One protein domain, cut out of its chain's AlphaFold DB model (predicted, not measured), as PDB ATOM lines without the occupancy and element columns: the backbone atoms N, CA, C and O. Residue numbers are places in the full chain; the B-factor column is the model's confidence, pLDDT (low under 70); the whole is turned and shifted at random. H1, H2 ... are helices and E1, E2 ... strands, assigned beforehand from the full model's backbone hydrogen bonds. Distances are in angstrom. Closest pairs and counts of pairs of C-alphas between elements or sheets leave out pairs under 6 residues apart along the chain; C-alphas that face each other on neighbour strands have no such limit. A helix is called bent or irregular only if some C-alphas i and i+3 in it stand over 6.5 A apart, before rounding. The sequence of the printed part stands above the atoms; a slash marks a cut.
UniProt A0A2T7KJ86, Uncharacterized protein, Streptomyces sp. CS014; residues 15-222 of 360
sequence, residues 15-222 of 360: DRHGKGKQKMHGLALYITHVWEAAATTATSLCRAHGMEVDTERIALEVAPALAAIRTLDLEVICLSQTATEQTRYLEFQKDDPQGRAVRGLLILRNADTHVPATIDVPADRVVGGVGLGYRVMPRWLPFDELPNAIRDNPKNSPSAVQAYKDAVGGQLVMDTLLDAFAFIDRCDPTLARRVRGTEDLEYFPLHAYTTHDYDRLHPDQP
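Overview. This is residues 15 to 222 of the 360 residues of an uncharacterized protein of Streptomyces sp. CS014 (UniProt A0A2T7KJ86). Two long helices, H1 and H2, run side by side in opposite ways, and the shorter H7 completes a three-helix bundle with them; on the side away from H1, H4 crosses H2 and H7 steeply, with H6 packed on its other side. At one end of the long axis lie two small strand hairpins, E1 with E2 and E3 with E4, while at the other end H3 folds back from H2; residues 188 to 222 make a long closing stretch with no named element. The 208 printed residues hold seven named helices and four named strands in the order H1 E1 E2 H2 H3 H4 E3 E4 H5 H6 H7, mostly helix in class, and the strands form two antiparallel two-stranded sheets. The whole is compact, with a radius of gyration of the C-alphas of 17.3 A, and flat in outline, spanning 60 by 48 by 25 A.

Along the chain. H1, residues 15 to 40, begins with C-alpha 15 at (20.926, 16.201, -41.557) and is 37.1 A long. E1, residues 43 to 46, and E2, residues 50 to 53, follow. H2, residues 56 to 80, is 35.6 A long from C-alpha 56 at (13.637, -2.606, -12.926); it is only just irregular, with C-alphas 61 and 64 at 6.55 A. H3, residues 83 to 95, measures 18.9 A, and H4, residues 97 to 114, measures 26.7 A. E3, residues 123 to 128, is 13.8 A long, and E4, residues 134 to 138, is 12.5 A long. H5 has the four residues 148 to 151, and H6, residues 158 to 167, is 14.1 A long. H7, residues 173 to 187, measures 21.4 A and ends with C-alpha 187 at (12.145, 1.875, -44.773).

Arrangement. In the bundle of H1, H2 and H7, H1 and H2 touch at a shallow tilt of 21 degrees, opposite ways; their closest C-alphas, of Arg 16 and Val 76, are 5.2 A apart. H1 touches H7 with residues 24 to 35 alone, at a shallow tilt of 22 degrees, opposite ways, closest at C-alphas 31 and 177, 6.8 A. H2 and H7 touch at a shallow tilt of 18 degrees, the same way, closest at C-alphas 69 and 180, 6.9 A. H2 and H3 form a helical hairpin, with C-alphas 78 and 86 closest at 5.6 A. H4 is the hub, touching five helices. With H2 it stands at a steep tilt of 68 degrees, only just short of about perpendicular, closest at C-alphas 66 and 109, 5.9 A. It touches H7 with residues 98 to 102 alone, closest at C-alphas 98 and 179, 4.9 A. H4 and H6 touch at a steep tilt of 61 degrees, opposite ways, with the C-alphas of Gly 104 and Tyr 164 closest at 3.7 A. H4 touches H5, closest at C-alphas 111 and 150, 5.4 A, and H3 and H4 touch only at the corner, closest at C-alphas 93 and 99, 4.1 A. In the hairpin E1 and E2, N 44 and O 52 are within hydrogen-bond range at 2.9 A; in the hairpin E3 and E4, N 124 and O 137 are at 2.8 A. The closest C-alphas of H1 and E4, of Ala 39 and Arg 135, are 4.9 A apart. Every O i to N i+4 pair is within hydrogen-bond range in H1, H3, H6 and H7, against 14 of 21 in H2 and 11 of 14 in H4; H5 is too short for such a pair.

Size, cuts and confidence. The two C-alphas farthest apart, of Arg 47 and Thr 84, are 59.8 A apart. The printed part has no cut, and no link between named elements is long. The mean pLDDT of the printed part is 91.0; residues 116 to 117, 129 to 132 and 211 to 212 are under 70.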
ATOM      1  N   ASP A  15      20.900  16.040 -43.017       94.50
ATOM      2  CA  ASP A  15      20.926  16.201 -41.557       94.50
ATOM      3  C   ASP A  15      20.070  15.133 -40.870       94.50
ATOM      4  O   ASP A  15      20.490  14.506 -39.892       94.50
ATOM      5  N   ARG A  16      18.874  14.871 -41.410       94.81
ATOM      6  CA  ARG A  16      17.995  13.798 -40.925       94.81
ATOM      7  C   ARG A  16      18.598  12.424 -41.170       94.81
ATOM      8  O   ARG A  16      18.474  11.570 -40.302       94.81
ATOM      9  N   HIS A  17      19.290  12.227 -42.287       96.06
ATOM     10  CA  HIS A  17      20.010  10.993 -42.596       96.06
ATOM     11  C   HIS A  17      21.146  10.746 -41.602       96.06
ATOM     12  O   HIS A  17      21.237   9.666 -41.020       96.06
ATOM     13  N   GLY A  18      21.960  11.769 -41.320       96.88
ATOM     14  CA  GLY A  18      23.011  11.707 -40.302       96.88
ATOM     15  C   GLY A  18      22.455  11.395 -38.909       96.88
ATOM     16  O   GLY A  18      22.957  10.501 -38.222       96.88
ATOM     17  N   LYS A  19      21.359  12.061 -38.522       97.38
ATOM     18  CA  LYS A  19      20.621  11.766 -37.285       97.38
ATOM     19  C   LYS A  19      20.070  10.338 -37.276       97.38
ATOM     20  O   LYS A  19      20.158   9.657 -36.257       97.38
ATOM     21  N   GLY A  20      19.538   9.882 -38.406       97.75
ATOM     22  CA  GLY A  20      19.029   8.532 -38.616       97.75
ATOM     23  C   GLY A  20      20.100   7.481 -38.389       97.75
ATOM     24  O   GLY A  20      19.909   6.600 -37.560       97.75
ATOM     25  N   LYS A  21      21.276   7.636 -39.004       97.94
ATOM     26  CA  LYS A  21      22.431   6.754 -38.774       97.94
ATOM     27  C   LYS A  21      22.841   6.689 -37.309       97.94
ATOM     28  O   LYS A  21      23.104   5.610 -36.782       97.94
ATOM     29  N   GLN A  22      22.887   7.836 -36.633       98.06
ATOM     30  CA  GLN A  22      23.220   7.881 -35.212       98.06
ATOM     31  C   GLN A  22      22.172   7.148 -34.365       98.06
ATOM     32  O   GLN A  22      22.531   6.377 -33.476       98.06
ATOM     33  N   LYS A  23      20.881   7.381 -34.624       98.19
ATOM     34  CA  LYS A  23      19.788   6.782 -33.851       98.19
ATOM     35  C   LYS A  23      19.584   5.304 -34.151       98.19
ATOM     36  O   LYS A  23      19.279   4.575 -33.220       98.19
ATOM     37  N   MET A  24      19.804   4.861 -35.384       98.12
ATOM     38  CA  MET A  24      19.720   3.452 -35.769       98.12
ATOM     39  C   MET A  24      20.856   2.641 -35.136       98.12
ATOM     40  O   MET A  24      20.618   1.583 -34.565       98.12
ATOM     41  N   HIS A  25      22.077   3.187 -35.130       97.94
ATOM     42  CA  HIS A  25      23.190   2.605 -34.378       97.94
ATOM     43  C   HIS A  25      22.906   2.562 -32.870       97.94
ATOM     44  O   HIS A  25      23.113   1.536 -32.231       97.94
ATOM     45  N   GLY A  26      22.384   3.659 -32.308       97.75
ATOM     46  CA  GLY A  26      21.953   3.695 -30.911       97.75
ATOM     47  C   GLY A  26      20.887   2.644 -30.606       97.75
ATOM     48  O   GLY A  26      21.004   1.947 -29.610       97.75
ATOM     49  N   LEU A  27      19.891   2.474 -31.480       98.38
ATOM     50  CA  LEU A  27      18.842   1.470 -31.322       98.38
ATOM     51  C   LEU A  27      19.412   0.045 -31.282       98.38
ATOM     52  O   LEU A  27      19.061  -0.695 -30.372       98.38
ATOM     53  N   ALA A  28      20.321  -0.320 -32.195       98.00
ATOM     54  CA  ALA A  28      20.995  -1.626 -32.164       98.00
ATOM     55  C   ALA A  28      21.729  -1.869 -30.830       98.00
ATOM     56  O   ALA A  28      21.610  -2.934 -30.220       98.00
ATOM     57  N   LEU A  29      22.436  -0.848 -30.336       97.62
ATOM     58  CA  LEU A  29      23.133  -0.910 -29.055       97.62
ATOM     59  C   LEU A  29      22.158  -1.051 -27.873       97.62
ATOM     60  O   LEU A  29      22.358  -1.908 -27.019       97.62
ATOM     61  N   TYR A  30      21.078  -0.266 -27.833       97.75
ATOM     62  CA  TYR A  30      20.079  -0.352 -26.762       97.75
ATOM     63  C   TYR A  30      19.350  -1.698 -26.765       97.75
ATOM     64  O   TYR A  30      19.118  -2.261 -25.700       97.75
ATOM     65  N   ILE A  31      19.056  -2.266 -27.939       98.19
ATOM     66  CA  ILE A  31      18.527  -3.632 -28.059       98.19
ATOM     67  C   ILE A  31      19.495  -4.634 -27.417       98.19
ATOM     68  O   ILE A  31      19.061  -5.496 -26.657       98.19
ATOM     69  N   THR A  32      20.802  -4.482 -27.652       96.94
ATOM     70  CA  THR A  32      21.833  -5.320 -27.018       96.94
ATOM     71  C   THR A  32      21.844  -5.154 -25.495       96.94
ATOM     72  O   THR A  32      21.912  -6.144 -24.774       96.94
ATOM     73  N   HIS A  33      21.698  -3.935 -24.976       97.00
ATOM     74  CA  HIS A  33      21.655  -3.704 -23.528       97.00
ATOM     75  C   HIS A  33      20.412  -4.305 -22.864       97.00
ATOM     76  O   HIS A  33      20.530  -4.943 -21.822       97.00
ATOM     77  N   VAL A  34      19.227  -4.148 -23.467       96.06
ATOM     78  CA  VAL A  34      17.994  -4.792 -22.977       96.06
ATOM     79  C   VAL A  34      18.162  -6.312 -22.993       96.06
ATOM     80  O   VAL A  34      17.794  -6.994 -22.034       96.06
ATOM     81  N   TRP A  35      18.783  -6.839 -24.052       95.00
ATOM     82  CA  TRP A  35      19.094  -8.255 -24.183       95.00
ATOM     83  C   TRP A  35      20.016  -8.756 -23.064       95.00
ATOM     84  O   TRP A  35      19.707  -9.759 -22.424       95.00
ATOM     85  N   GLU A  36      21.106  -8.052 -22.773       94.06
ATOM     86  CA  GLU A  36      22.041  -8.390 -21.694       94.06
ATOM     87  C   GLU A  36      21.425  -8.210 -20.300       94.06
ATOM     88  O   GLU A  36      21.646  -9.034 -19.408       94.06
ATOM     89  N   ALA A  37      20.617  -7.167 -20.095       93.25
ATOM     90  CA  ALA A  37      19.901  -6.937 -18.845       93.25
ATOM     91  C   ALA A  37      18.984  -8.122 -18.533       93.25
ATOM     92  O   ALA A  37      19.095  -8.708 -17.462       93.25
ATOM     93  N   ALA A  38      18.195  -8.579 -19.505       91.69
ATOM     94  CA  ALA A  38      17.332  -9.748 -19.354       91.69
ATOM     95  C   ALA A  38      18.098 -11.064 -19.070       91.69
ATOM     96  O   ALA A  38      17.526 -12.021 -18.547       91.69
ATOM     97  N   ALA A  39      19.394 -11.143 -19.399       89.31
ATOM     98  CA  ALA A  39      20.248 -12.300 -19.091       89.31
ATOM     99  C   ALA A  39      20.951 -12.194 -17.731       89.31
ATOM    100  O   ALA A  39      21.435 -13.195 -17.210       89.31
ATOM    101  N   THR A  40      21.057 -10.984 -17.183       88.50
ATOM    102  CA  THR A  40      21.832 -10.692 -15.968       88.50
ATOM    103  C   THR A  40      20.976 -10.152 -14.824       88.50
ATOM    104  O   THR A  40      21.504  -9.880 -13.745       88.50
ATOM    105  N   THR A  41      19.667 -10.007 -15.038       87.56
ATOM    106  CA  THR A  41      18.680  -9.685 -14.007       87.56
ATOM    107  C   THR A  41      18.726 -10.715 -12.884       87.56
ATOM    108  O   THR A  41      18.746 -11.925 -13.119       87.56
ATOM    109  N   ALA A  42      18.725 -10.220 -11.648       83.25
ATOM    110  CA  ALA A  42      18.670 -11.062 -10.468       83.25
ATOM    111  C   ALA A  42      17.309 -11.768 -10.371       83.25
ATOM    112  O   ALA A  42      16.251 -11.155 -10.514       83.25
ATOM    113  N   THR A  43      17.359 -13.067 -10.092       84.00
ATOM    114  CA  THR A  43      16.182 -13.904  -9.857       84.00
ATOM    115  C   THR A  43      16.342 -14.634  -8.529       84.00
ATOM    116  O   THR A  43      17.381 -15.259  -8.296       84.00
ATOM    117  N   SER A  44      15.320 -14.608  -7.681       83.19
ATOM    118  CA  SER A  44      15.288 -15.333  -6.407       83.19
ATOM    119  C   SER A  44      14.148 -16.343  -6.389       83.19
ATOM    120  O   SER A  44      13.021 -16.040  -6.760       83.19
ATOM    121  N   LEU A  45      14.426 -17.570  -5.943       80.88
ATOM    122  CA  LEU A  45      13.383 -18.575  -5.759       80.88
ATOM    123  C   LEU A  45      12.777 -18.437  -4.358       80.88
ATOM    124  O   LEU A  45      13.388 -18.828  -3.361       80.88
ATOM    125  N   CYS A  46      11.559 -17.915  -4.287       81.44
ATOM    126  CA  CYS A  46      10.812 -17.718  -3.054       81.44
ATOM    127  C   CYS A  46       9.852 -18.890  -2.811       81.44
ATOM    128  O   CYS A  46       9.042 -19.268  -3.656       81.44
ATOM    129  N   ARG A  47       9.906 -19.477  -1.609       79.06
ATOM    130  CA  ARG A  47       9.129 -20.687  -1.275       79.06
ATOM    131  C   ARG A  47       7.610 -20.478  -1.333       79.06
ATOM    132  O   ARG A  47       6.885 -21.438  -1.563       79.06
ATOM    133  N   ALA A  48       7.142 -19.258  -1.075       82.00
ATOM    134  CA  ALA A  48       5.719 -18.951  -0.944       82.00
ATOM    135  C   ALA A  48       5.023 -18.668  -2.285       82.00
ATOM    136  O   ALA A  48       3.851 -18.992  -2.432       82.00
ATOM    137  N   HIS A  49       5.731 -18.070  -3.245       77.06
ATOM    138  CA  HIS A  49       5.141 -17.570  -4.495       77.06
ATOM    139  C   HIS A  49       5.989 -17.869  -5.741       77.06
ATOM    140  O   HIS A  49       5.701 -17.362  -6.819       77.06
ATOM    141  N   GLY A  50       7.017 -18.712  -5.620       81.06
ATOM    142  CA  GLY A  50       7.855 -19.114  -6.745       81.06
ATOM    143  C   GLY A  50       8.948 -18.098  -7.065       81.06
ATOM    144  O   GLY A  50       9.545 -17.509  -6.168       81.06
ATOM    145  N   MET A  51       9.272 -17.960  -8.347       83.06
ATOM    146  CA  MET A  51      10.376 -17.118  -8.805       83.06
ATOM    147  C   MET A  51      10.006 -15.635  -8.710       83.06
ATOM    148  O   MET A  51       8.991 -15.209  -9.246       83.06
ATOM    149  N   GLU A  52      10.849 -14.861  -8.046       86.00
ATOM    150  CA  GLU A  52      10.803 -13.407  -7.995       86.00
ATOM    151  C   GLU A  52      11.892 -12.847  -8.912       86.00
ATOM    152  O   GLU A  52      13.005 -13.380  -8.972       86.00
ATOM    153  N   VAL A  53      11.543 -11.815  -9.675       89.06
ATOM    154  CA  VAL A  53      12.381 -11.256 -10.735       89.06
ATOM    155  C   VAL A  53      12.378  -9.742 -10.606       89.06
ATOM    156  O   VAL A  53      11.313  -9.130 -10.642       89.06
ATOM    157  N   ASP A  54      13.563  -9.148 -10.501       88.56
ATOM    158  CA  ASP A  54      13.720  -7.695 -10.490       88.56
ATOM    159  C   ASP A  54      13.861  -7.158 -11.924       88.56
ATOM    160  O   ASP A  54      14.944  -7.143 -12.522       88.56
ATOM    161  N   THR A  55      12.740  -6.747 -12.516       90.38
ATOM    162  CA  THR A  55      12.691  -6.240 -13.894       90.38
ATOM    163  C   THR A  55      13.010  -4.747 -14.012       90.38
ATOM    164  O   THR A  55      13.005  -4.228 -15.131       90.38
ATOM    165  N   GLU A  56      13.364  -4.052 -12.919       89.94
ATOM    166  CA  GLU A  56      13.637  -2.606 -12.926       89.94
ATOM    167  C   GLU A  56      14.749  -2.249 -13.918       89.94
ATOM    168  O   GLU A  56      14.603  -1.350 -14.748       89.94
ATOM    169  N   ARG A  57      15.848  -3.010 -13.900       90.25
ATOM    170  CA  ARG A  57      16.960  -2.789 -14.831       90.25
ATOM    171  C   ARG A  57      16.520  -2.909 -16.291       90.25
ATOM    172  O   ARG A  57      16.962  -2.124 -17.122       90.25
ATOM    173  N   ILE A  58      15.649  -3.868 -16.607       92.06
ATOM    174  CA  ILE A  58      15.134  -4.051 -17.970       92.06
ATOM    175  C   ILE A  58      14.300  -2.827 -18.368       92.06
ATOM    176  O   ILE A  58      14.497  -2.291 -19.456       92.06
ATOM    177  N   ALA A  59      13.423  -2.344 -17.481       90.31
ATOM    178  CA  ALA A  59      12.612  -1.150 -17.725       90.31
ATOM    179  C   ALA A  59      13.473   0.083 -18.058       90.31
ATOM    180  O   ALA A  59      13.173   0.820 -18.999       90.31
ATOM    181  N   LEU A  60      14.574   0.275 -17.322       89.88
ATOM    182  CA  LEU A  60      15.505   1.389 -17.525       89.88
ATOM    183  C   LEU A  60      16.224   1.322 -18.881       89.88
ATOM    184  O   LEU A  60      16.332   2.339 -19.568       89.88
ATOM    185  N   GLU A  61      16.686   0.137 -19.294       93.56
ATOM    186  CA  GLU A  61      17.411  -0.040 -20.565       93.56
ATOM    187  C   GLU A  61      16.501   0.096 -21.798       93.56
ATOM    188  O   GLU A  61      16.957   0.421 -22.896       93.56
ATOM    189  N   VAL A  62      15.193  -0.107 -21.632       94.25
ATOM    190  CA  VAL A  62      14.204  -0.009 -22.714       94.25
ATOM    191  C   VAL A  62      13.886   1.443 -23.096       94.25
ATOM    192  O   VAL A  62      13.679   1.741 -24.276       94.25
ATOM    193  N   ALA A  63      13.870   2.370 -22.135       91.31
ATOM    194  CA  ALA A  63      13.532   3.779 -22.367       91.31
ATOM    195  C   ALA A  63      14.329   4.452 -23.516       91.31
ATOM    196  O   ALA A  63      13.708   5.033 -24.419       91.31
ATOM    197  N   PRO A  64      15.676   4.356 -23.586       93.69
ATOM    198  CA  PRO A  64      16.430   4.950 -24.690       93.69
ATOM    199  C   PRO A  64      16.121   4.310 -26.055       93.69
ATOM    200  O   PRO A  64      16.156   5.014 -27.072       93.69
ATOM    201  N   ALA A  65      15.754   3.023 -26.099       95.81
ATOM    202  CA  ALA A  65      15.313   2.362 -27.328       95.81
ATOM    203  C   ALA A  65      13.987   2.955 -27.834       95.81
ATOM    204  O   ALA A  65      13.884   3.319 -29.008       95.81
ATOM    205  N   LEU A  66      13.004   3.155 -26.947       95.25
ATOM    206  CA  LEU A  66      11.723   3.790 -27.289       95.25
ATOM    207  C   LEU A  66      11.915   5.216 -27.823       95.25
ATOM    208  O   LEU A  66      11.287   5.617 -28.810       95.25
ATOM    209  N   ALA A  67      12.822   5.980 -27.209       93.75
ATOM    210  CA  ALA A  67      13.176   7.314 -27.679       93.75
ATOM    211  C   ALA A  67      13.817   7.279 -29.078       93.75
ATOM    212  O   ALA A  67      13.464   8.092 -29.938       93.75
ATOM    213  N   ALA A  68      14.728   6.333 -29.334       96.88
ATOM    214  CA  ALA A  68      15.358   6.163 -30.640       96.88
ATOM    215  C   ALA A  68      14.338   5.793 -31.727       96.88
ATOM    216  O   ALA A  68      14.310   6.461 -32.763       96.88
ATOM    217  N   ILE A  69      13.458   4.820 -31.464       97.56
ATOM    218  CA  ILE A  69      12.383   4.396 -32.379       97.56
ATOM    219  C   ILE A  69      11.502   5.587 -32.750       97.56
ATOM    220  O   ILE A  69      11.281   5.856 -33.927       97.56
ATOM    221  N   ARG A  70      11.061   6.374 -31.763       95.00
ATOM    222  CA  ARG A  70      10.212   7.547 -32.001       95.00
ATOM    223  C   ARG A  70      10.879   8.615 -32.867       95.00
ATOM    224  O   ARG A  70      10.200   9.294 -33.646       95.00
ATOM    225  N   THR A  71      12.175   8.841 -32.662       96.25
ATOM    226  CA  THR A  71      12.952   9.780 -33.475       96.25
ATOM    227  C   THR A  71      13.111   9.254 -34.900       96.25
ATOM    228  O   THR A  71      12.933  10.023 -35.841       96.25
ATOM    229  N   LEU A  72      13.421   7.967 -35.063       97.81
ATOM    230  CA  LEU A  72      13.579   7.332 -36.372       97.81
ATOM    231  C   LEU A  72      12.268   7.359 -37.169       97.81
ATOM    232  O   LEU A  72      12.252   7.840 -38.296       97.81
ATOM    233  N   ASP A  73      11.166   6.941 -36.550       97.00
ATOM    234  CA  ASP A  73       9.831   6.909 -37.150       97.00
ATOM    235  C   ASP A  73       9.366   8.296 -37.619       97.00
ATOM    236  O   ASP A  73       9.164   8.534 -38.812       97.00
ATOM    237  N   LEU A  74       9.224   9.250 -36.690       94.38
ATOM    238  CA  LEU A  74       8.652  10.546 -37.046       94.38
ATOM    239  C   LEU A  74       9.676  11.463 -37.704       94.38
ATOM    240  O   LEU A  74       9.412  12.039 -38.752       94.38
ATOM    241  N   GLU A  75      10.803  11.706 -37.039       95.44
ATOM    242  CA  GLU A  75      11.670  12.827 -37.405       95.44
ATOM    243  C   GLU A  75      12.582  12.497 -38.578       95.44
ATOM    244  O   GLU A  75      12.906  13.392 -39.360       95.44
ATOM    245  N   VAL A  76      12.999  11.234 -38.689       97.06
ATOM    246  CA  VAL A  76      13.909  10.778 -39.738       97.06
ATOM    247  C   VAL A  76      13.133  10.260 -40.937       97.06
ATOM    248  O   VAL A  76      13.347  10.787 -42.022       97.06
ATOM    249  N   ILE A  77      12.238   9.285 -40.777       96.62
ATOM    250  CA  ILE A  77      11.533   8.685 -41.916       96.62
ATOM    251  C   ILE A  77      10.383   9.587 -42.354       96.62
ATOM    252  O   ILE A  77      10.466  10.189 -43.424       96.62
ATOM    253  N   CYS A  78       9.347   9.736 -41.521       95.88
ATOM    254  CA  CYS A  78       8.107  10.414 -41.900       95.88
ATOM    255  C   CYS A  78       8.353  11.865 -42.344       95.88
ATOM    256  O   CYS A  78       8.049  12.235 -43.475       95.88
ATOM    257  N   LEU A  79       8.998  12.691 -41.514       95.44
ATOM    258  CA  LEU A  79       9.225  14.104 -41.836       95.44
ATOM    259  C   LEU A  79      10.244  14.338 -42.965       95.44
ATOM    260  O   LEU A  79      10.339  15.470 -43.451       95.44
ATOM    261  N   SER A  80      10.999  13.320 -43.400       94.75
ATOM    262  CA  SER A  80      11.825  13.404 -44.617       94.75
ATOM    263  C   SER A  80      11.030  13.222 -45.904       94.75
ATOM    264  O   SER A  80      11.528  13.604 -46.962       94.75
ATOM    265  N   GLN A  81       9.817  12.680 -45.822       95.00
ATOM    266  CA  GLN A  81       8.970  12.438 -46.980       95.00
ATOM    267  C   GLN A  81       8.216  13.703 -47.409       95.00
ATOM    268  O   GLN A  81       7.942  14.604 -46.607       95.00
ATOM    269  N   THR A  82       7.847  13.764 -48.691       94.69
ATOM    270  CA  THR A  82       6.890  14.764 -49.198       94.69
ATOM    271  C   THR A  82       5.512  14.543 -48.570       94.69
ATOM    272  O   THR A  82       5.244  13.466 -48.049       94.69
ATOM    273  N   ALA A  83       4.601  15.517 -48.635       94.81
ATOM    274  CA  ALA A  83       3.266  15.364 -48.041       94.81
ATOM    275  C   ALA A  83       2.513  14.112 -48.549       94.81
ATOM    276  O   ALA A  83       1.890  13.412 -47.759       94.81
ATOM    277  N   THR A  84       2.618  13.796 -49.844       94.75
ATOM    278  CA  THR A  84       2.010  12.590 -50.433       94.75
ATOM    279  C   THR A  84       2.676  11.308 -49.930       94.75
ATOM    280  O   THR A  84       1.988  10.366 -49.543       94.75
ATOM    281  N   GLU A  85       4.009  11.275 -49.877       95.44
ATOM    282  CA  GLU A  85       4.747  10.108 -49.377       95.44
ATOM    283  C   GLU A  85       4.599   9.929 -47.856       95.44
ATOM    284  O   GLU A  85       4.639   8.805 -47.372       95.44
ATOM    285  N   GLN A  86       4.342  10.999 -47.093       96.12
ATOM    286  CA  GLN A  86       3.979  10.905 -45.674       96.12
ATOM    287  C   GLN A  86       2.668  10.142 -45.484       96.12
ATOM    288  O   GLN A  86       2.592   9.271 -44.621       96.12
ATOM    289  N   THR A  87       1.644  10.429 -46.293       96.44
ATOM    290  CA  THR A  87       0.384   9.675 -46.251       96.44
ATOM    291  C   THR A  87       0.624   8.201 -46.556       96.44
ATOM    292  O   THR A  87       0.221   7.349 -45.767       96.44
ATOM    293  N   ARG A  88       1.370   7.904 -47.627       97.00
ATOM    294  CA  ARG A  88       1.720   6.529 -48.009       97.00
ATOM    295  C   ARG A  88       2.527   5.805 -46.926       97.00
ATOM    296  O   ARG A  88       2.270   4.636 -46.660       97.00
ATOM    297  N   TYR A  89       3.472   6.486 -46.281       96.81
ATOM    298  CA  TYR A  89       4.236   5.944 -45.157       96.81
ATOM    299  C   TYR A  89       3.333   5.588 -43.972       96.81
ATOM    300  O   TYR A  89       3.449   4.505 -43.407       96.81
ATOM    301  N   LEU A  90       2.415   6.483 -43.598       95.50
ATOM    302  CA  LEU A  90       1.506   6.261 -42.471       95.50
ATOM    303  C   LEU A  90       0.496   5.139 -42.744       95.50
ATOM    304  O   LEU A  90       0.131   4.421 -41.813       95.50
ATOM    305  N   GLU A  91       0.054   4.984 -43.993       95.81
ATOM    306  CA  GLU A  91      -0.758   3.845 -44.439       95.81
ATOM    307  C   GLU A  91       0.051   2.546 -44.383       95.81
ATOM    308  O   GLU A  91      -0.375   1.588 -43.743       95.81
ATOM    309  N   PHE A  92       1.267   2.546 -44.935       96.12
ATOM    310  CA  PHE A  92       2.165   1.394 -44.870       96.12
ATOM    311  C   PHE A  92       2.463   0.966 -43.427       96.12
ATOM    312  O   PHE A  92       2.337  -0.208 -43.096       96.12
ATOM    313  N   GLN A  93       2.784   1.913 -42.540       96.12
ATOM    314  CA  GLN A  93       3.014   1.645 -41.119       96.12
ATOM    315  C   GLN A  93       1.790   1.009 -40.447       96.12
ATOM    316  O   GLN A  93       1.934   0.174 -39.557       96.12
ATOM    317  N   LYS A  94       0.582   1.431 -40.825       94.31
ATOM    318  CA  LYS A  94      -0.658   0.919 -40.240       94.31
ATOM    319  C   LYS A  94      -0.929  -0.528 -40.661       94.31
ATOM    320  O   LYS A  94      -1.418  -1.299 -39.835       94.31
ATOM    321  N   ASP A  95      -0.634  -0.874 -41.909       93.81
ATOM    322  CA  ASP A  95      -0.991  -2.174 -42.485       93.81
ATOM    323  C   ASP A  95       0.124  -3.223 -42.309       93.81
ATOM    324  O   ASP A  95      -0.154  -4.421 -42.207       93.81
ATOM    325  N   ASP A  96       1.383  -2.793 -42.199       95.25
ATOM    326  CA  ASP A  96       2.521  -3.678 -41.953       95.25
ATOM    327  C   ASP A  96       2.549  -4.176 -40.487       95.25
ATOM    328  O   ASP A  96       2.442  -3.374 -39.553       95.25
ATOM    329  N   PRO A  97       2.714  -5.491 -40.229       92.62
ATOM    330  CA  PRO A  97       2.791  -6.032 -38.869       92.62
ATOM    331  C   PRO A  97       3.875  -5.391 -37.990       92.62
ATOM    332  O   PRO A  97       3.605  -5.070 -36.834       92.62
ATOM    333  N   GLN A  98       5.070  -5.149 -38.530       95.81
ATOM    334  CA  GLN A  98       6.171  -4.535 -37.784       95.81
ATOM    335  C   GLN A  98       5.982  -3.013 -37.662       95.81
ATOM    336  O   GLN A  98       6.313  -2.417 -36.636       95.81
ATOM    337  N   GLY A  99       5.365  -2.381 -38.663       96.88
ATOM    338  CA  GLY A  99       4.927  -0.985 -38.599       96.88
ATOM    339  C   GLY A  99       3.923  -0.734 -37.471       96.88
ATOM    340  O   GLY A  99       4.020   0.268 -36.754       96.88
ATOM    341  N   ARG A 100       3.011  -1.686 -37.227       96.81
ATOM    342  CA  ARG A 100       2.091  -1.640 -36.081       96.81
ATOM    343  C   ARG A 100       2.823  -1.716 -34.744       96.81
ATOM    344  O   ARG A 100       2.419  -0.999 -33.831       96.81
ATOM    345  N   ALA A 101       3.913  -2.478 -34.633       96.62
ATOM    346  CA  ALA A 101       4.748  -2.472 -33.429       96.62
ATOM    347  C   ALA A 101       5.358  -1.078 -33.182       96.62
ATOM    348  O   ALA A 101       5.176  -0.515 -32.101       96.62
ATOM    349  N   VAL A 102       5.968  -0.452 -34.202       97.44
ATOM    350  CA  VAL A 102       6.490   0.933 -34.115       97.44
ATOM    351  C   VAL A 102       5.402   1.908 -33.661       97.44
ATOM    352  O   VAL A 102       5.614   2.703 -32.742       97.44
ATOM    353  N   ARG A 103       4.213   1.825 -34.269       96.44
ATOM    354  CA  ARG A 103       3.080   2.696 -33.940       96.44
ATOM    355  C   ARG A 103       2.540   2.455 -32.530       96.44
ATOM    356  O   ARG A 103       2.177   3.413 -31.852       96.44
ATOM    357  N   GLY A 104       2.472   1.202 -32.087       96.69
ATOM    358  CA  GLY A 104       2.014   0.833 -30.750       96.69
ATOM    359  C   GLY A 104       2.964   1.332 -29.661       96.69
ATOM    360  O   GLY A 104       2.515   1.928 -28.681       96.69
ATOM    361  N   LEU A 105       4.279   1.204 -29.866       96.38
ATOM    362  CA  LEU A 105       5.309   1.657 -28.919       96.38
ATOM    363  C   LEU A 105       5.267   3.176 -28.646       96.38
ATOM    364  O   LEU A 105       5.780   3.640 -27.624       96.38
ATOM    365  N   LEU A 106       4.581   3.961 -29.490       91.81
ATOM    366  CA  LEU A 106       4.303   5.379 -29.234       91.81
ATOM    367  C   LEU A 106       3.541   5.615 -27.924       91.81
ATOM    368  O   LEU A 106       3.754   6.653 -27.298       91.81
ATOM    369  N   ILE A 107       2.674   4.684 -27.507       93.69
ATOM    370  CA  ILE A 107       1.905   4.787 -26.256       93.69
ATOM    371  C   ILE A 107       2.854   4.868 -25.055       93.69
ATOM    372  O   ILE A 107       2.739   5.774 -24.229       93.69
ATOM    373  N   LEU A 108       3.844   3.975 -25.006       91.31
ATOM    374  CA  LEU A 108       4.821   3.905 -23.919       91.31
ATOM    375  C   LEU A 108       5.765   5.105 -23.935       91.31
ATOM    376  O   LEU A 108       5.998   5.731 -22.906       91.31
ATOM    377  N   ARG A 109       6.229   5.512 -25.120       84.62
ATOM    378  CA  ARG A 109       7.047   6.723 -25.251       84.62
ATOM    379  C   ARG A 109       6.297   7.977 -24.799       84.62
ATOM    380  O   ARG A 109       6.883   8.867 -24.186       84.62
ATOM    381  N   ASN A 110       5.022   8.113 -25.165       83.12
ATOM    382  CA  ASN A 110       4.235   9.283 -24.780       83.12
ATOM    383  C   ASN A 110       4.061   9.347 -23.265       83.12
ATOM    384  O   ASN A 110       4.024  10.450 -22.724       83.12
ATOM    385  N   ALA A 111       3.980   8.196 -22.597       79.31
ATOM    386  CA  ALA A 111       3.997   8.145 -21.148       79.31
ATOM    387  C   ALA A 111       5.331   8.623 -20.576       79.31
ATOM    388  O   ALA A 111       5.329   9.604 -19.843       79.31
ATOM    389  N   ASP A 112       6.448   8.041 -21.011       75.31
ATOM    390  CA  ASP A 112       7.798   8.414 -20.556       75.31
ATOM    391  C   ASP A 112       8.092   9.923 -20.707       75.31
ATOM    392  O   ASP A 112       8.736  10.546 -19.869       75.31
ATOM    393  N   THR A 113       7.550  10.560 -21.753       71.62
ATOM    394  CA  THR A 113       7.752  12.001 -21.994       71.62
ATOM    395  C   THR A 113       6.770  12.908 -21.237       71.62
ATOM    396  O   THR A 113       7.088  14.071 -20.978       71.62
ATOM    397  N   HIS A 114       5.543  12.452 -20.962       72.88
ATOM    398  CA  HIS A 114       4.441  13.349 -20.579       72.88
ATOM    399  C   HIS A 114       3.731  12.991 -19.275       72.88
ATOM    400  O   HIS A 114       2.940  13.810 -18.804       72.88
ATOM    401  N   VAL A 115       3.979  11.817 -18.693       72.12
ATOM    402  CA  VAL A 115       3.348  11.406 -17.437       72.12
ATOM    403  C   VAL A 115       4.377  10.839 -16.454       72.12
ATOM    404  O   VAL A 115       5.333  10.192 -16.869       72.12
ATOM    405  N   PRO A 116       4.202  11.046 -15.138       64.12
ATOM    406  CA  PRO A 116       5.067  10.464 -14.116       64.12
ATOM    407  C   PRO A 116       4.671   9.000 -13.860       64.12
ATOM    408  O   PRO A 116       4.270   8.644 -12.754       64.12
ATOM    409  N   ALA A 117       4.696   8.165 -14.900       69.69
ATOM    410  CA  ALA A 117       4.379   6.746 -14.805       69.69
ATOM    411  C   ALA A 117       5.569   5.919 -15.287       69.69
ATOM    412  O   ALA A 117       6.013   6.072 -16.423       69.69
ATOM    413  N   THR A 118       6.055   5.028 -14.426       73.81
ATOM    414  CA  THR A 118       7.075   4.046 -14.793       73.81
ATOM    415  C   THR A 118       6.470   3.023 -15.749       73.81
ATOM    416  O   THR A 118       5.353   2.546 -15.537       73.81
ATOM    417  N   ILE A 119       7.208   2.691 -16.806       81.00
ATOM    418  CA  ILE A 119       6.860   1.585 -17.693       81.00
ATOM    419  C   ILE A 119       7.273   0.296 -16.984       81.00
ATOM    420  O   ILE A 119       8.462   0.050 -16.805       81.00
ATOM    421  N   ASP A 120       6.294  -0.503 -16.577       86.44
ATOM    422  CA  ASP A 120       6.550  -1.832 -16.027       86.44
ATOM    423  C   ASP A 120       6.656  -2.871 -17.156       86.44
ATOM    424  O   ASP A 120       5.898  -2.843 -18.132       86.44
ATOM    425  N   VAL A 121       7.627  -3.774 -17.021       90.69
ATOM    426  CA  VAL A 121       7.944  -4.850 -17.970       90.69
ATOM    427  C   VAL A 121       8.090  -6.164 -17.203       90.69
ATOM    428  O   VAL A 121       9.210  -6.626 -16.973       90.69
ATOM    429  N   PRO A 122       6.978  -6.774 -16.757       92.88
ATOM    430  CA  PRO A 122       7.039  -8.000 -15.977       92.88
ATOM    431  C   PRO A 122       7.689  -9.140 -16.768       92.88
ATOM    432  O   PRO A 122       7.676  -9.180 -18.004       92.88
ATOM    433  N   ALA A 123       8.231 -10.112 -16.036       90.81
ATOM    434  CA  ALA A 123       8.685 -11.360 -16.624       90.81
ATOM    435  C   ALA A 123       7.473 -12.178 -17.102       90.81
ATOM    436  O   ALA A 123       6.601 -12.524 -16.309       90.81
ATOM    437  N   ASP A 124       7.433 -12.512 -18.392       88.94
ATOM    438  CA  ASP A 124       6.520 -13.519 -18.948       88.94
ATOM    439  C   ASP A 124       6.880 -14.905 -18.424       88.94
ATOM    440  O   ASP A 124       6.041 -15.663 -17.944       88.94
ATOM    441  N   ARG A 125       8.175 -15.214 -18.494       86.19
ATOM    442  CA  ARG A 125       8.740 -16.471 -18.024       86.19
ATOM    443  C   ARG A 125      10.214 -16.316 -17.699       86.19
ATOM    444  O   ARG A 125      10.877 -15.361 -18.107       86.19
ATOM    445  N   VAL A 126      10.717 -17.308 -16.980       85.00
ATOM    446  CA  VAL A 126      12.125 -17.449 -16.635       85.00
ATOM    447  C   VAL A 126      12.567 -18.841 -17.059       85.00
ATOM    448  O   VAL A 126      11.959 -19.832 -16.657       85.00
ATOM    449  N   VAL A 127      13.612 -18.918 -17.878       81.75
ATOM    450  CA  VAL A 127      14.137 -20.184 -18.405       81.75
ATOM    451  C   VAL A 127      15.558 -20.436 -17.925       81.75
ATOM    452  O   VAL A 127      16.272 -19.510 -17.543       81.75
ATOM    453  N   GLY A 128      15.979 -21.702 -17.914       75.44
ATOM    454  CA  GLY A 128      17.365 -22.049 -17.602       75.44
ATOM    455  C   GLY A 128      18.303 -21.479 -18.667       75.44
ATOM    456  O   GLY A 128      18.145 -21.789 -19.847       75.44
ATOM    457  N   GLY A 129      19.248 -20.634 -18.256       66.19
ATOM    458  CA  GLY A 129      20.269 -20.080 -19.141       66.19
ATOM    459  C   GLY A 129      21.456 -21.027 -19.330       66.19
ATOM    460  O   GLY A 129      21.530 -22.107 -18.743       66.19
ATOM    461  N   VAL A 130      22.428 -20.608 -20.139       62.53
ATOM    462  CA  VAL A 130      23.733 -21.277 -20.220       62.53
ATOM    463  C   VAL A 130      24.447 -21.149 -18.863       62.53
ATOM    464  O   VAL A 130      24.714 -20.048 -18.387       62.53
ATOM    465  N   GLY A 131      24.768 -22.284 -18.230       65.75
ATOM    466  CA  GLY A 131      25.403 -22.338 -16.906       65.75
ATOM    467  C   GLY A 131      24.399 -22.498 -15.755       65.75
ATOM    468  O   GLY A 131      23.467 -23.287 -15.855       65.75
ATOM    469  N   LEU A 132      24.624 -21.794 -14.637       55.59
ATOM    470  CA  LEU A 132      23.752 -21.811 -13.442       55.59
ATOM    471  C   LEU A 132      22.799 -20.598 -13.368       55.59
ATOM    472  O   LEU A 132      22.164 -20.383 -12.338       55.59
ATOM    473  N   GLY A 133      22.744 -19.778 -14.420       73.38
ATOM    474  CA  GLY A 133      21.932 -18.563 -14.466       73.38
ATOM    475  C   GLY A 133      20.519 -18.799 -14.997       73.38
ATOM    476  O   GLY A 133      20.237 -19.799 -15.660       73.38
ATOM    477  N   TYR A 134      19.643 -17.833 -14.741       83.62
ATOM    478  CA  TYR A 134      18.301 -17.777 -15.304       83.62
ATOM    479  C   TYR A 134      18.221 -16.695 -16.381       83.62
ATOM    480  O   TYR A 134      18.827 -15.634 -16.260       83.62
ATOM    481  N   ARG A 135      17.454 -16.968 -17.434       88.44
ATOM    482  CA  ARG A 135      17.143 -16.035 -18.515       88.44
ATOM    483  C   ARG A 135      15.718 -15.528 -18.327       88.44
ATOM    484  O   ARG A 135      14.776 -16.318 -18.360       88.44
ATOM    485  N   VAL A 136      15.566 -14.222 -18.132       90.81
ATOM    486  CA  VAL A 136      14.262 -13.566 -18.009       90.81
ATOM    487  C   VAL A 136      13.744 -13.220 -19.399       90.81
ATOM    488  O   VAL A 136      14.482 -12.687 -20.222       90.81
ATOM    489  N   MET A 137      12.467 -13.492 -19.651       91.44
ATOM    490  CA  MET A 137      11.782 -13.097 -20.880       91.44
ATOM    491  C   MET A 137      10.780 -11.990 -20.542       91.44
ATOM    492  O   MET A 137       9.676 -12.295 -20.095       91.44
ATOM    493  N   PRO A 138      11.153 -10.705 -20.667       94.00
ATOM    494  CA  PRO A 138      10.267  -9.600 -20.324       94.00
ATOM    495  C   PRO A 138       9.175  -9.405 -21.380       94.00
ATOM    496  O   PRO A 138       9.405  -9.574 -22.583       94.00
ATOM    497  N   ARG A 139       7.992  -8.991 -20.928       95.25
ATOM    498  CA  ARG A 139       6.805  -8.775 -21.762       95.25
ATOM    499  C   ARG A 139       6.152  -7.442 -21.442       95.25
ATOM    500  O   ARG A 139       6.128  -7.012 -20.293       95.25
ATOM    501  N   TRP A 140       5.590  -6.804 -22.461       96.12
ATOM    502  CA  TRP A 140       4.774  -5.613 -22.262       96.12
ATOM    503  C   TRP A 140       3.447  -5.959 -21.600       96.12
ATOM    504  O   TRP A 140       2.779  -6.914 -22.002       96.12
ATOM    505  N   LEU A 141       3.004  -5.131 -20.658       96.00
ATOM    506  CA  LEU A 141       1.663  -5.264 -20.099       96.00
ATOM    507  C   LEU A 141       0.591  -5.158 -21.205       96.00
ATOM    508  O   LEU A 141       0.697  -4.292 -22.089       96.00
ATOM    509  N   PRO A 142      -0.459  -6.000 -21.170       96.31
ATOM    510  CA  PRO A 142      -1.675  -5.777 -21.943       96.31
ATOM    511  C   PRO A 142      -2.201  -4.354 -21.738       96.31
ATOM    512  O   PRO A 142      -2.051  -3.776 -20.663       96.31
ATOM    513  N   PHE A 143      -2.846  -3.778 -22.757       95.50
ATOM    514  CA  PHE A 143      -3.273  -2.374 -22.690       95.50
ATOM    515  C   PHE A 143      -4.144  -2.081 -21.468       95.50
ATOM    516  O   PHE A 143      -3.994  -1.030 -20.860       95.50
ATOM    517  N   ASP A 144      -5.032  -3.005 -21.099       95.69
ATOM    518  CA  ASP A 144      -5.972  -2.813 -19.994       95.69
ATOM    519  C   ASP A 144      -5.315  -2.952 -18.605       95.69
ATOM    520  O   ASP A 144      -5.908  -2.531 -17.613       95.69
ATOM    521  N   GLU A 145      -4.080  -3.462 -18.548       95.50
ATOM    522  CA  GLU A 145      -3.247  -3.575 -17.342       95.50
ATOM    523  C   GLU A 145      -2.249  -2.413 -17.198       95.50
ATOM    524  O   GLU A 145      -1.623  -2.259 -16.151       95.50
ATOM    525  N   LEU A 146      -2.107  -1.559 -18.219       93.88
ATOM    526  CA  LEU A 146      -1.265  -0.368 -18.121       93.88
ATOM    527  C   LEU A 146      -1.796   0.606 -17.048       93.88
ATOM    528  O   LEU A 146      -3.015   0.750 -16.884       93.88
ATOM    529  N   PRO A 147      -0.910   1.371 -16.377       92.12
ATOM    530  CA  PRO A 147      -1.326   2.419 -15.452       92.12
ATOM    531  C   PRO A 147      -2.323   3.395 -16.094       92.12
ATOM    532  O   PRO A 147      -2.154   3.795 -17.248       92.12
ATOM    533  N   ASN A 148      -3.330   3.844 -15.333       91.12
ATOM    534  CA  ASN A 148      -4.362   4.775 -15.826       91.12
ATOM    535  C   ASN A 148      -3.756   6.024 -16.478       91.12
ATOM    536  O   ASN A 148      -4.200   6.441 -17.540       91.12
ATOM    537  N   ALA A 149      -2.674   6.561 -15.906       89.44
ATOM    538  CA  ALA A 149      -1.967   7.712 -16.465       89.44
ATOM    539  C   ALA A 149      -1.443   7.476 -17.897       89.44
ATOM    540  O   ALA A 149      -1.366   8.418 -18.683       89.44
ATOM    541  N   ILE A 150      -1.099   6.232 -18.248       91.06
ATOM    542  CA  ILE A 150      -0.683   5.846 -19.601       91.06
ATOM    543  C   ILE A 150      -1.906   5.643 -20.493       91.06
ATOM    544  O   ILE A 150      -1.932   6.171 -21.604       91.06
ATOM    545  N   ARG A 151      -2.921   4.907 -20.016       91.69
ATOM    546  CA  ARG A 151      -4.132   4.578 -20.793       91.69
ATOM    547  C   ARG A 151      -4.929   5.820 -21.178       91.69
ATOM    548  O   ARG A 151      -5.277   5.983 -22.347       91.69
ATOM    549  N   ASP A 152      -5.119   6.718 -20.217       90.19
ATOM    550  CA  ASP A 152      -5.955   7.916 -20.332       90.19
ATOM    551  C   ASP A 152      -5.182   9.133 -20.869       90.19
ATOM    552  O   ASP A 152      -5.690  10.256 -20.873       90.19
ATOM    553  N   ASN A 153      -3.937   8.944 -21.323       88.56
ATOM    554  CA  ASN A 153      -3.123  10.035 -21.844       88.56
ATOM    555  C   ASN A 153      -3.784  10.646 -23.101       88.56
ATOM    556  O   ASN A 153      -3.906   9.963 -24.123       88.56
ATOM    557  N   PRO A 154      -4.137  11.949 -23.103       86.94
ATOM    558  CA  PRO A 154      -4.835  12.593 -24.219       86.94
ATOM    559  C   PRO A 154      -3.991  12.696 -25.499       86.94
ATOM    560  O   PRO A 154      -4.502  13.077 -26.552       86.94
ATOM    561  N   LYS A 155      -2.688  12.392 -25.435       87.44
ATOM    562  CA  LYS A 155      -1.801  12.308 -26.606       87.44
ATOM    563  C   LYS A 155      -1.877  10.959 -27.323       87.44
ATOM    564  O   LYS A 155      -1.308  10.826 -28.408       87.44
ATOM    565  N   ASN A 156      -2.574   9.976 -26.760       89.88
ATOM    566  CA  ASN A 156      -2.771   8.686 -27.401       89.88
ATOM    567  C   ASN A 156      -3.836   8.802 -28.493       89.88
ATOM    568  O   ASN A 156      -5.003   9.078 -28.227       89.88
ATOM    569  N   SER A 157      -3.442   8.572 -29.746       90.31
ATOM    570  CA  SER A 157      -4.418   8.459 -30.832       90.31
ATOM    571  C   SER A 157      -5.128   7.096 -30.770       90.31
ATOM    572  O   SER A 157      -4.464   6.099 -30.465       90.31
ATOM    573  N   PRO A 158      -6.418   6.991 -31.151       92.81
ATOM    574  CA  PRO A 158      -7.130   5.707 -31.192       92.81
ATOM    575  C   PRO A 158      -6.400   4.642 -32.019       92.81
ATOM    576  O   PRO A 158      -6.331   3.478 -31.645       92.81
ATOM    577  N   SER A 159      -5.772   5.064 -33.119       92.44
ATOM    578  CA  SER A 159      -4.989   4.173 -33.976       92.44
ATOM    579  C   SER A 159      -3.723   3.619 -33.311       92.44
ATOM    580  O   SER A 159      -3.340   2.494 -33.599       92.44
ATOM    581  N   ALA A 160      -3.067   4.389 -32.434       93.81
ATOM    582  CA  ALA A 160      -1.894   3.924 -31.693       93.81
ATOM    583  C   ALA A 160      -2.305   3.001 -30.541       93.81
ATOM    584  O   ALA A 160      -1.621   2.019 -30.280       93.81
ATOM    585  N   VAL A 161      -3.452   3.268 -29.904       95.88
ATOM    586  CA  VAL A 161      -4.047   2.369 -28.903       95.88
ATOM    587  C   VAL A 161      -4.373   1.016 -29.528       95.88
ATOM    588  O   VAL A 161      -3.992  -0.013 -28.977       95.88
ATOM    589  N   GLN A 162      -5.021   1.009 -30.695       96.31
ATOM    590  CA  GLN A 162      -5.323  -0.233 -31.403       96.31
ATOM    591  C   GLN A 162      -4.040  -0.973 -31.810       96.31
ATOM    592  O   GLN A 162      -3.905  -2.155 -31.525       96.31
ATOM    593  N   ALA A 163      -3.059  -0.265 -32.379       97.00
ATOM    594  CA  ALA A 163      -1.771  -0.861 -32.731       97.00
ATOM    595  C   ALA A 163      -1.032  -1.437 -31.510       97.00
ATOM    596  O   ALA A 163      -0.436  -2.505 -31.606       97.00
ATOM    597  N   TYR A 164      -1.109  -0.779 -30.347       97.50
ATOM    598  CA  TYR A 164      -0.560  -1.321 -29.108       97.50
ATOM    599  C   TYR A 164      -1.266  -2.620 -28.716       97.50
ATOM    600  O   TYR A 164      -0.592  -3.606 -28.449       97.50
ATOM    601  N   LYS A 165      -2.605  -2.643 -28.708       96.94
ATOM    602  CA  LYS A 165      -3.383  -3.850 -28.380       96.94
ATOM    603  C   LYS A 165      -3.053  -5.023 -29.303       96.94
ATOM    604  O   LYS A 165      -2.954  -6.145 -28.823       96.94
ATOM    605  N   ASP A 166      -2.854  -4.747 -30.586       94.62
ATOM    606  CA  ASP A 166      -2.676  -5.787 -31.600       94.62
ATOM    607  C   ASP A 166      -1.229  -6.291 -31.714       94.62
ATOM    608  O   ASP A 166      -1.021  -7.454 -32.051       94.62
ATOM    609  N   ALA A 167      -0.232  -5.426 -31.490       95.31
ATOM    610  CA  ALA A 167       1.162  -5.708 -31.852       95.31
ATOM    611  C   ALA A 167       2.190  -5.497 -30.726       95.31
ATOM    612  O   ALA A 167       3.359  -5.811 -30.922       95.31
ATOM    613  N   VAL A 168       1.798  -4.957 -29.566       96.50
ATOM    614  CA  VAL A 168       2.735  -4.661 -28.464       96.50
ATOM    615  C   VAL A 168       2.284  -5.279 -27.146       96.50
ATOM    616  O   VAL A 168       3.049  -6.006 -26.520       96.50
ATOM    617  N   GLY A 169       1.050  -5.024 -26.715       96.00
ATOM    618  CA  GLY A 169       0.517  -5.505 -25.445       96.00
ATOM    619  C   GLY A 169       0.547  -7.029 -25.365       96.00
ATOM    620  O   GLY A 169       0.023  -7.717 -26.236       96.00
ATOM    621  N   GLY A 170       1.174  -7.561 -24.317       93.62
ATOM    622  CA  GLY A 170       1.353  -8.999 -24.144       93.62
ATOM    623  C   GLY A 170       2.423  -9.632 -25.040       93.62
ATOM    624  O   GLY A 170       2.601 -10.842 -24.962       93.62
ATOM    625  N   GLN A 171       3.154  -8.860 -25.850       93.81
ATOM    626  CA  GLN A 171       4.284  -9.360 -26.640       93.81
ATOM    627  C   GLN A 171       5.604  -9.234 -25.873       93.81
ATOM    628  O   GLN A 171       5.752  -8.383 -24.989       93.81
ATOM    629  N   LEU A 172       6.579 -10.075 -26.225       94.12
ATOM    630  CA  LEU A 172       7.927  -9.982 -25.668       94.12
ATOM    631  C   LEU A 172       8.562  -8.644 -26.051       94.12
ATOM    632  O   LEU A 172       8.508  -8.226 -27.209       94.12
ATOM    633  N   VAL A 173       9.213  -7.999 -25.082       95.69
ATOM    634  CA  VAL A 173       9.878  -6.703 -25.298       95.69
ATOM    635  C   VAL A 173      10.861  -6.807 -26.463       95.69
ATOM    636  O   VAL A 173      10.812  -6.004 -27.393       95.69
ATOM    637  N   MET A 174      11.689  -7.853 -26.464       95.56
ATOM    638  CA  MET A 174      12.697  -8.071 -27.501       95.56
ATOM    639  C   MET A 174      12.098  -8.237 -28.898       95.56
ATOM    640  O   MET A 174      12.604  -7.621 -29.832       95.56
ATOM    641  N   ASP A 175      10.999  -8.984 -29.040       95.25
ATOM    642  CA  ASP A 175      10.347  -9.184 -30.341       95.25
ATOM    643  C   ASP A 175       9.874  -7.851 -30.925       95.25
ATOM    644  O   ASP A 175      10.165  -7.545 -32.079       95.25
ATOM    645  N   THR A 176       9.235  -7.007 -30.111       96.69
ATOM    646  CA  THR A 176       8.737  -5.704 -30.580       96.69
ATOM    647  C   THR A 176       9.852  -4.706 -30.911       96.69
ATOM    648  O   THR A 176       9.704  -3.912 -31.840       96.69
ATOM    649  N   LEU A 177      10.976  -4.729 -30.178       97.62
ATOM    650  CA  LEU A 177      12.124  -3.865 -30.469       97.62
ATOM    651  C   LEU A 177      12.827  -4.300 -31.761       97.62
ATOM    652  O   LEU A 177      13.227  -3.451 -32.560       97.62
ATOM    653  N   LEU A 178      12.941  -5.611 -31.989       98.00
ATOM    654  CA  LEU A 178      13.486  -6.178 -33.221       98.00
ATOM    655  C   LEU A 178      12.560  -5.940 -34.418       98.00
ATOM    656  O   LEU A 178      13.050  -5.598 -35.491       98.00
ATOM    657  N   ASP A 179      11.238  -6.015 -34.235       97.50
ATOM    658  CA  ASP A 179      10.272  -5.624 -35.267       97.50
ATOM    659  C   ASP A 179      10.386  -4.140 -35.615       97.50
ATOM    660  O   ASP A 179      10.405  -3.782 -36.792       97.50
ATOM    661  N   ALA A 180      10.535  -3.268 -34.615       98.00
ATOM    662  CA  ALA A 180      10.754  -1.849 -34.862       98.00
ATOM    663  C   ALA A 180      12.046  -1.597 -35.653       98.00
ATOM    664  O   ALA A 180      12.037  -0.813 -36.605       98.00
ATOM    665  N   PHE A 181      13.137  -2.286 -35.303       98.44
ATOM    666  CA  PHE A 181      14.392  -2.215 -36.050       98.44
ATOM    667  C   PHE A 181      14.208  -2.684 -37.501       98.44
ATOM    668  O   PHE A 181      14.555  -1.946 -38.422       98.44
ATOM    669  N   ALA A 182      13.620  -3.865 -37.714       97.31
ATOM    670  CA  ALA A 182      13.392  -4.435 -39.043       97.31
ATOM    671  C   ALA A 182      12.494  -3.544 -39.916       97.31
ATOM    672  O   ALA A 182      12.756  -3.358 -41.104       97.31
ATOM    673  N   PHE A 183      11.449  -2.941 -39.343       97.81
ATOM    674  CA  PHE A 183      10.597  -1.992 -40.060       97.81
ATOM    675  C   PHE A 183      11.377  -0.754 -40.521       97.81
ATOM    676  O   PHE A 183      11.266  -0.348 -41.679       97.81
ATOM    677  N   ILE A 184      12.184  -0.166 -39.633       97.81
ATOM    678  CA  ILE A 184      12.992   1.025 -39.935       97.81
ATOM    679  C   ILE A 184      14.074   0.699 -40.974       97.81
ATOM    680  O   ILE A 184      14.261   1.485 -41.903       97.81
ATOM    681  N   ASP A 185      14.734  -0.461 -40.872       97.25
ATOM    682  CA  ASP A 185      15.723  -0.911 -41.864       97.25
ATOM    683  C   ASP A 185      15.077  -1.131 -43.238       97.25
ATOM    684  O   ASP A 185      15.606  -0.670 -44.242       97.25
ATOM    685  N   ARG A 186      13.872  -1.718 -43.312       96.25
ATOM    686  CA  ARG A 186      13.123  -1.832 -44.583       96.25
ATOM    687  C   ARG A 186      12.734  -0.470 -45.169       96.25
ATOM    688  O   ARG A 186      12.697  -0.308 -46.392       96.25
ATOM    689  N   CYS A 187      12.436   0.515 -44.321       97.25
ATOM    690  CA  CYS A 187      12.145   1.875 -44.773       97.25
ATOM    691  C   CYS A 187      13.388   2.545 -45.371       97.25
ATOM    692  O   CYS A 187      13.299   3.112 -46.460       97.25
ATOM    693  N   ASP A 188      14.535   2.456 -44.701       96.81
ATOM    694  CA  ASP A 188      15.804   2.984 -45.203       96.81
ATOM    695  C   ASP A 188      17.011   2.153 -44.708       96.81
ATOM    696  O   ASP A 188      17.580   2.447 -43.648       96.81
ATOM    697  N   PRO A 189      17.480   1.174 -45.511       95.31
ATOM    698  CA  PRO A 189      18.581   0.287 -45.132       95.31
ATOM    699  C   PRO A 189      19.925   1.002 -44.973       95.31
ATOM    700  O   PRO A 189      20.899   0.429 -44.484       95.31
ATOM    701  N   THR A 190      20.022   2.250 -45.442       94.81
ATOM    702  CA  THR A 190      21.259   3.037 -45.389       94.81
ATOM    703  C   THR A 190      21.479   3.705 -44.029       94.81
ATOM    704  O   THR A 190      22.547   4.288 -43.793       94.81
ATOM    705  N   LEU A 191      20.485   3.631 -43.135       96.62
ATOM    706  CA  LEU A 191      20.579   4.102 -41.753       96.62
ATOM    707  C   LEU A 191      21.293   3.091 -40.851       96.62
ATOM    708  O   LEU A 191      22.006   3.499 -39.931       96.62
ATOM    709  N   ALA A 192      21.121   1.792 -41.102       95.81
ATOM    710  CA  ALA A 192      21.764   0.748 -40.321       95.81
ATOM    711  C   ALA A 192      23.262   0.644 -40.632       95.81
ATOM    712  O   ALA A 192      23.722   0.885 -41.752       95.81
ATOM    713  N   ARG A 193      24.046   0.274 -39.616       94.88
ATOM    714  CA  ARG A 193      25.459  -0.059 -39.802       94.88
ATOM    715  C   ARG A 193      25.594  -1.541 -40.099       94.88
ATOM    716  O   ARG A 193      24.972  -2.363 -39.432       94.88
ATOM    717  N   ARG A 194      26.436  -1.853 -41.079       93.56
ATOM    718  CA  ARG A 194      26.770  -3.220 -41.476       93.56
ATOM    719  C   ARG A 194      28.238  -3.501 -41.208       93.56
ATOM    720  O   ARG A 194      29.069  -2.586 -41.272       93.56
ATOM    721  N   VAL A 195      28.558  -4.753 -40.911       92.19
ATOM    722  CA  VAL A 195      29.936  -5.207 -40.749       92.19
ATOM    723  C   VAL A 195      30.676  -5.007 -42.070       92.19
ATOM    724  O   VAL A 195      30.178  -5.284 -43.161       92.19
ATOM    725  N   ARG A 196      31.888  -4.448 -41.997       89.75
ATOM    726  CA  ARG A 196      32.635  -4.068 -43.197       89.75
ATOM    727  C   ARG A 196      32.921  -5.296 -44.063       89.75
ATOM    728  O   ARG A 196      33.705  -6.155 -43.676       89.75
ATOM    729  N   GLY A 197      32.382  -5.289 -45.279       87.81
ATOM    730  CA  GLY A 197      32.588  -6.359 -46.256       87.81
ATOM    731  C   GLY A 197      31.557  -7.484 -46.182       87.81
ATOM    732  O   GLY A 197      31.719  -8.458 -46.911       87.81
ATOM    733  N   THR A 198      30.516  -7.349 -45.354       89.00
ATOM    734  CA  THR A 198      29.384  -8.280 -45.298       89.00
ATOM    735  C   THR A 198      28.056  -7.518 -45.362       89.00
ATOM    736  O   THR A 198      28.029  -6.284 -45.329       89.00
ATOM    737  N   GLU A 199      26.953  -8.253 -45.496       85.94
ATOM    738  CA  GLU A 199      25.595  -7.702 -45.393       85.94
ATOM    739  C   GLU A 199      25.075  -7.717 -43.946       85.94
ATOM    740  O   GLU A 199      23.982  -7.216 -43.687       85.94
ATOM    741  N   ASP A 200      25.855  -8.248 -43.000       89.88
ATOM    742  CA  ASP A 200      25.426  -8.450 -41.617       89.88
ATOM    743  C   ASP A 200      25.309  -7.120 -40.881       89.88
ATOM    744  O   ASP A 200      26.153  -6.229 -41.023       89.88
ATOM    745  N   LEU A 201      24.278  -6.997 -40.053       94.12
ATOM    746  CA  LEU A 201      24.076  -5.828 -39.209       94.12
ATOM    747  C   LEU A 201      25.086  -5.818 -38.054       94.12
ATOM    748  O   LEU A 201      25.326  -6.829 -37.397       94.12
ATOM    749  N   GLU A 202      25.659  -4.652 -37.763       93.75
ATOM    750  CA  GLU A 202      26.464  -4.474 -36.552       93.75
ATOM    751  C   GLU A 202      25.589  -4.752 -35.310       93.75
ATOM    752  O   GLU A 202      24.429  -4.344 -35.282       93.75
ATOM    753  N   TYR A 203      26.150  -5.414 -34.288       94.94
ATOM    754  CA  TYR A 203      25.479  -5.894 -33.058       94.94
ATOM    755  C   TYR A 203      24.547  -7.102 -33.200       94.94
ATOM    756  O   TYR A 203      24.053  -7.590 -32.184       94.94
ATOM    757  N   PHE A 204      24.346  -7.624 -34.409       95.69
ATOM    758  CA  PHE A 204      23.534  -8.817 -34.622       95.69
ATOM    759  C   PHE A 204      24.350  -9.947 -35.281       95.69
ATOM    760  O   PHE A 204      25.294  -9.669 -36.021       95.69
ATOM    761  N   PRO A 205      24.016 -11.227 -35.024       94.38
ATOM    762  CA  PRO A 205      23.010 -11.696 -34.070       94.38
ATOM    763  C   PRO A 205      23.398 -11.397 -32.612       94.38
ATOM    764  O   PRO A 205      24.577 -11.327 -32.266       94.38
ATOM    765  N   LEU A 206      22.389 -11.230 -31.758       94.31
ATOM    766  CA  LEU A 206      22.560 -11.094 -30.314       94.31
ATOM    767  C   LEU A 206      23.195 -12.362 -29.720       94.31
ATOM    768  O   LEU A 206      23.100 -13.459 -30.277       94.31
ATOM    769  N   HIS A 207      23.828 -12.226 -28.555       90.44
ATOM    770  CA  HIS A 207      24.447 -13.355 -27.863       90.44
ATOM    771  C   HIS A 207      23.405 -14.398 -27.424       90.44
ATOM    772  O   HIS A 207      22.438 -14.059 -26.749       90.44
ATOM    773  N   ALA A 208      23.610 -15.675 -27.744       88.75
ATOM    774  CA  ALA A 208      22.686 -16.736 -27.344       88.75
ATOM    775  C   ALA A 208      22.846 -17.093 -25.853       88.75
ATOM    776  O   ALA A 208      23.895 -17.595 -25.448       88.75
ATOM    777  N   TYR A 209      21.797 -16.881 -25.046       83.69
ATOM    778  CA  TYR A 209      21.806 -17.179 -23.604       83.69
ATOM    779  C   TYR A 209      21.030 -18.442 -23.218       83.69
ATOM    780  O   TYR A 209      21.211 -18.940 -22.106       83.69
ATOM    781  N   THR A 210      20.189 -18.984 -24.100       75.88
ATOM    782  CA  THR A 210      19.518 -20.279 -23.919       75.88
ATOM    783  C   THR A 210      19.617 -21.130 -25.184       75.88
ATOM    784  O   THR A 210      19.824 -20.634 -26.287       75.88
ATOM    785  N   THR A 211      19.513 -22.447 -25.016       68.31
ATOM    786  CA  THR A 211      19.486 -23.428 -26.114       68.31
ATOM    787  C   THR A 211      18.204 -24.258 -26.136       68.31
ATOM    788  O   THR A 211      18.087 -25.164 -26.957       68.31
ATOM    789  N   HIS A 212      17.276 -24.010 -25.208       67.00
ATOM    790  CA  HIS A 212      16.106 -24.864 -24.969       67.00
ATOM    791  C   HIS A 212      14.768 -24.125 -25.105       67.00
ATOM    792  O   HIS A 212      13.728 -24.738 -24.877       67.00
ATOM    793  N   ASP A 213      14.795 -22.837 -25.442       74.69
ATOM    794  CA  ASP A 213      13.613 -22.002 -25.666       74.69
ATOM    795  C   ASP A 213      13.868 -21.045 -26.845       74.69
ATOM    796  O   ASP A 213      14.989 -20.959 -27.352       74.69
ATOM    797  N   TYR A 214      12.823 -20.348 -27.278       81.19
ATOM    798  CA  TYR A 214      12.871 -19.294 -28.278       81.19
ATOM    799  C   TYR A 214      13.635 -18.059 -27.776       81.19
ATOM    800  O   TYR A 214      13.247 -17.438 -26.783       81.19
ATOM    801  N   ASP A 215      14.656 -17.680 -28.543       86.44
ATOM    802  CA  ASP A 215      15.385 -16.416 -28.465       86.44
ATOM    803  C   ASP A 215      15.440 -15.817 -29.881       86.44
ATOM    804  O   ASP A 215      16.062 -16.395 -30.775       86.44
ATOM    805  N   ARG A 216      14.827 -14.647 -30.098       91.38
ATOM    806  CA  ARG A 216      15.025 -13.880 -31.338       91.38
ATOM    807  C   ARG A 216      16.316 -13.088 -31.230       91.38
ATOM    808  O   ARG A 216      16.400 -12.123 -30.476       91.38
ATOM    809  N   LEU A 217      17.328 -13.506 -31.977       93.25
ATOM    810  CA  LEU A 217      18.668 -12.927 -31.946       93.25
ATOM    811  C   LEU A 217      18.911 -11.936 -33.089       93.25
ATOM    812  O   LEU A 217      19.892 -11.201 -33.047       93.25
ATOM    813  N   HIS A 218      18.060 -11.908 -34.115       95.31
ATOM    814  CA  HIS A 218      18.229 -11.041 -35.282       95.31
ATOM    815  C   HIS A 218      16.888 -10.422 -35.720       95.31
ATOM    816  O   HIS A 218      15.867 -11.110 -35.658       95.31
ATOM    817  N   PRO A 219      16.853  -9.164 -36.209       94.94
ATOM    818  CA  PRO A 219      15.628  -8.545 -36.727       94.94
ATOM    819  C   PRO A 219      14.946  -9.353 -37.845       94.94
ATOM    820  O   PRO A 219      13.720  -9.435 -37.889       94.94
ATOM    821  N   ASP A 220      15.742 -10.004 -38.694       91.81
ATOM    822  CA  ASP A 220      15.253 -10.840 -39.805       91.81
ATOM    823  C   ASP A 220      14.779 -12.243 -39.385       91.81
ATOM    824  O   ASP A 220      14.211 -12.964 -40.202       91.81
ATOM    825  N   GLN A 221      14.998 -12.650 -38.129       91.69
ATOM    826  CA  GLN A 221      14.455 -13.914 -37.630       91.69
ATOM    827  C   GLN A 221      12.944 -13.801 -37.386       91.69
ATOM    828  O   GLN A 221      12.465 -12.711 -37.050       91.69
ATOM    829  N   PRO A 222      12.194 -14.909 -37.515       88.50
ATOM    830  CA  PRO A 222      10.765 -14.927 -37.233       88.50
ATOM    831  C   PRO A 222      10.471 -14.575 -35.768       88.50
ATOM    832  O   PRO A 222      11.264 -14.872 -34.874       88.50
TER     833      PRO A 222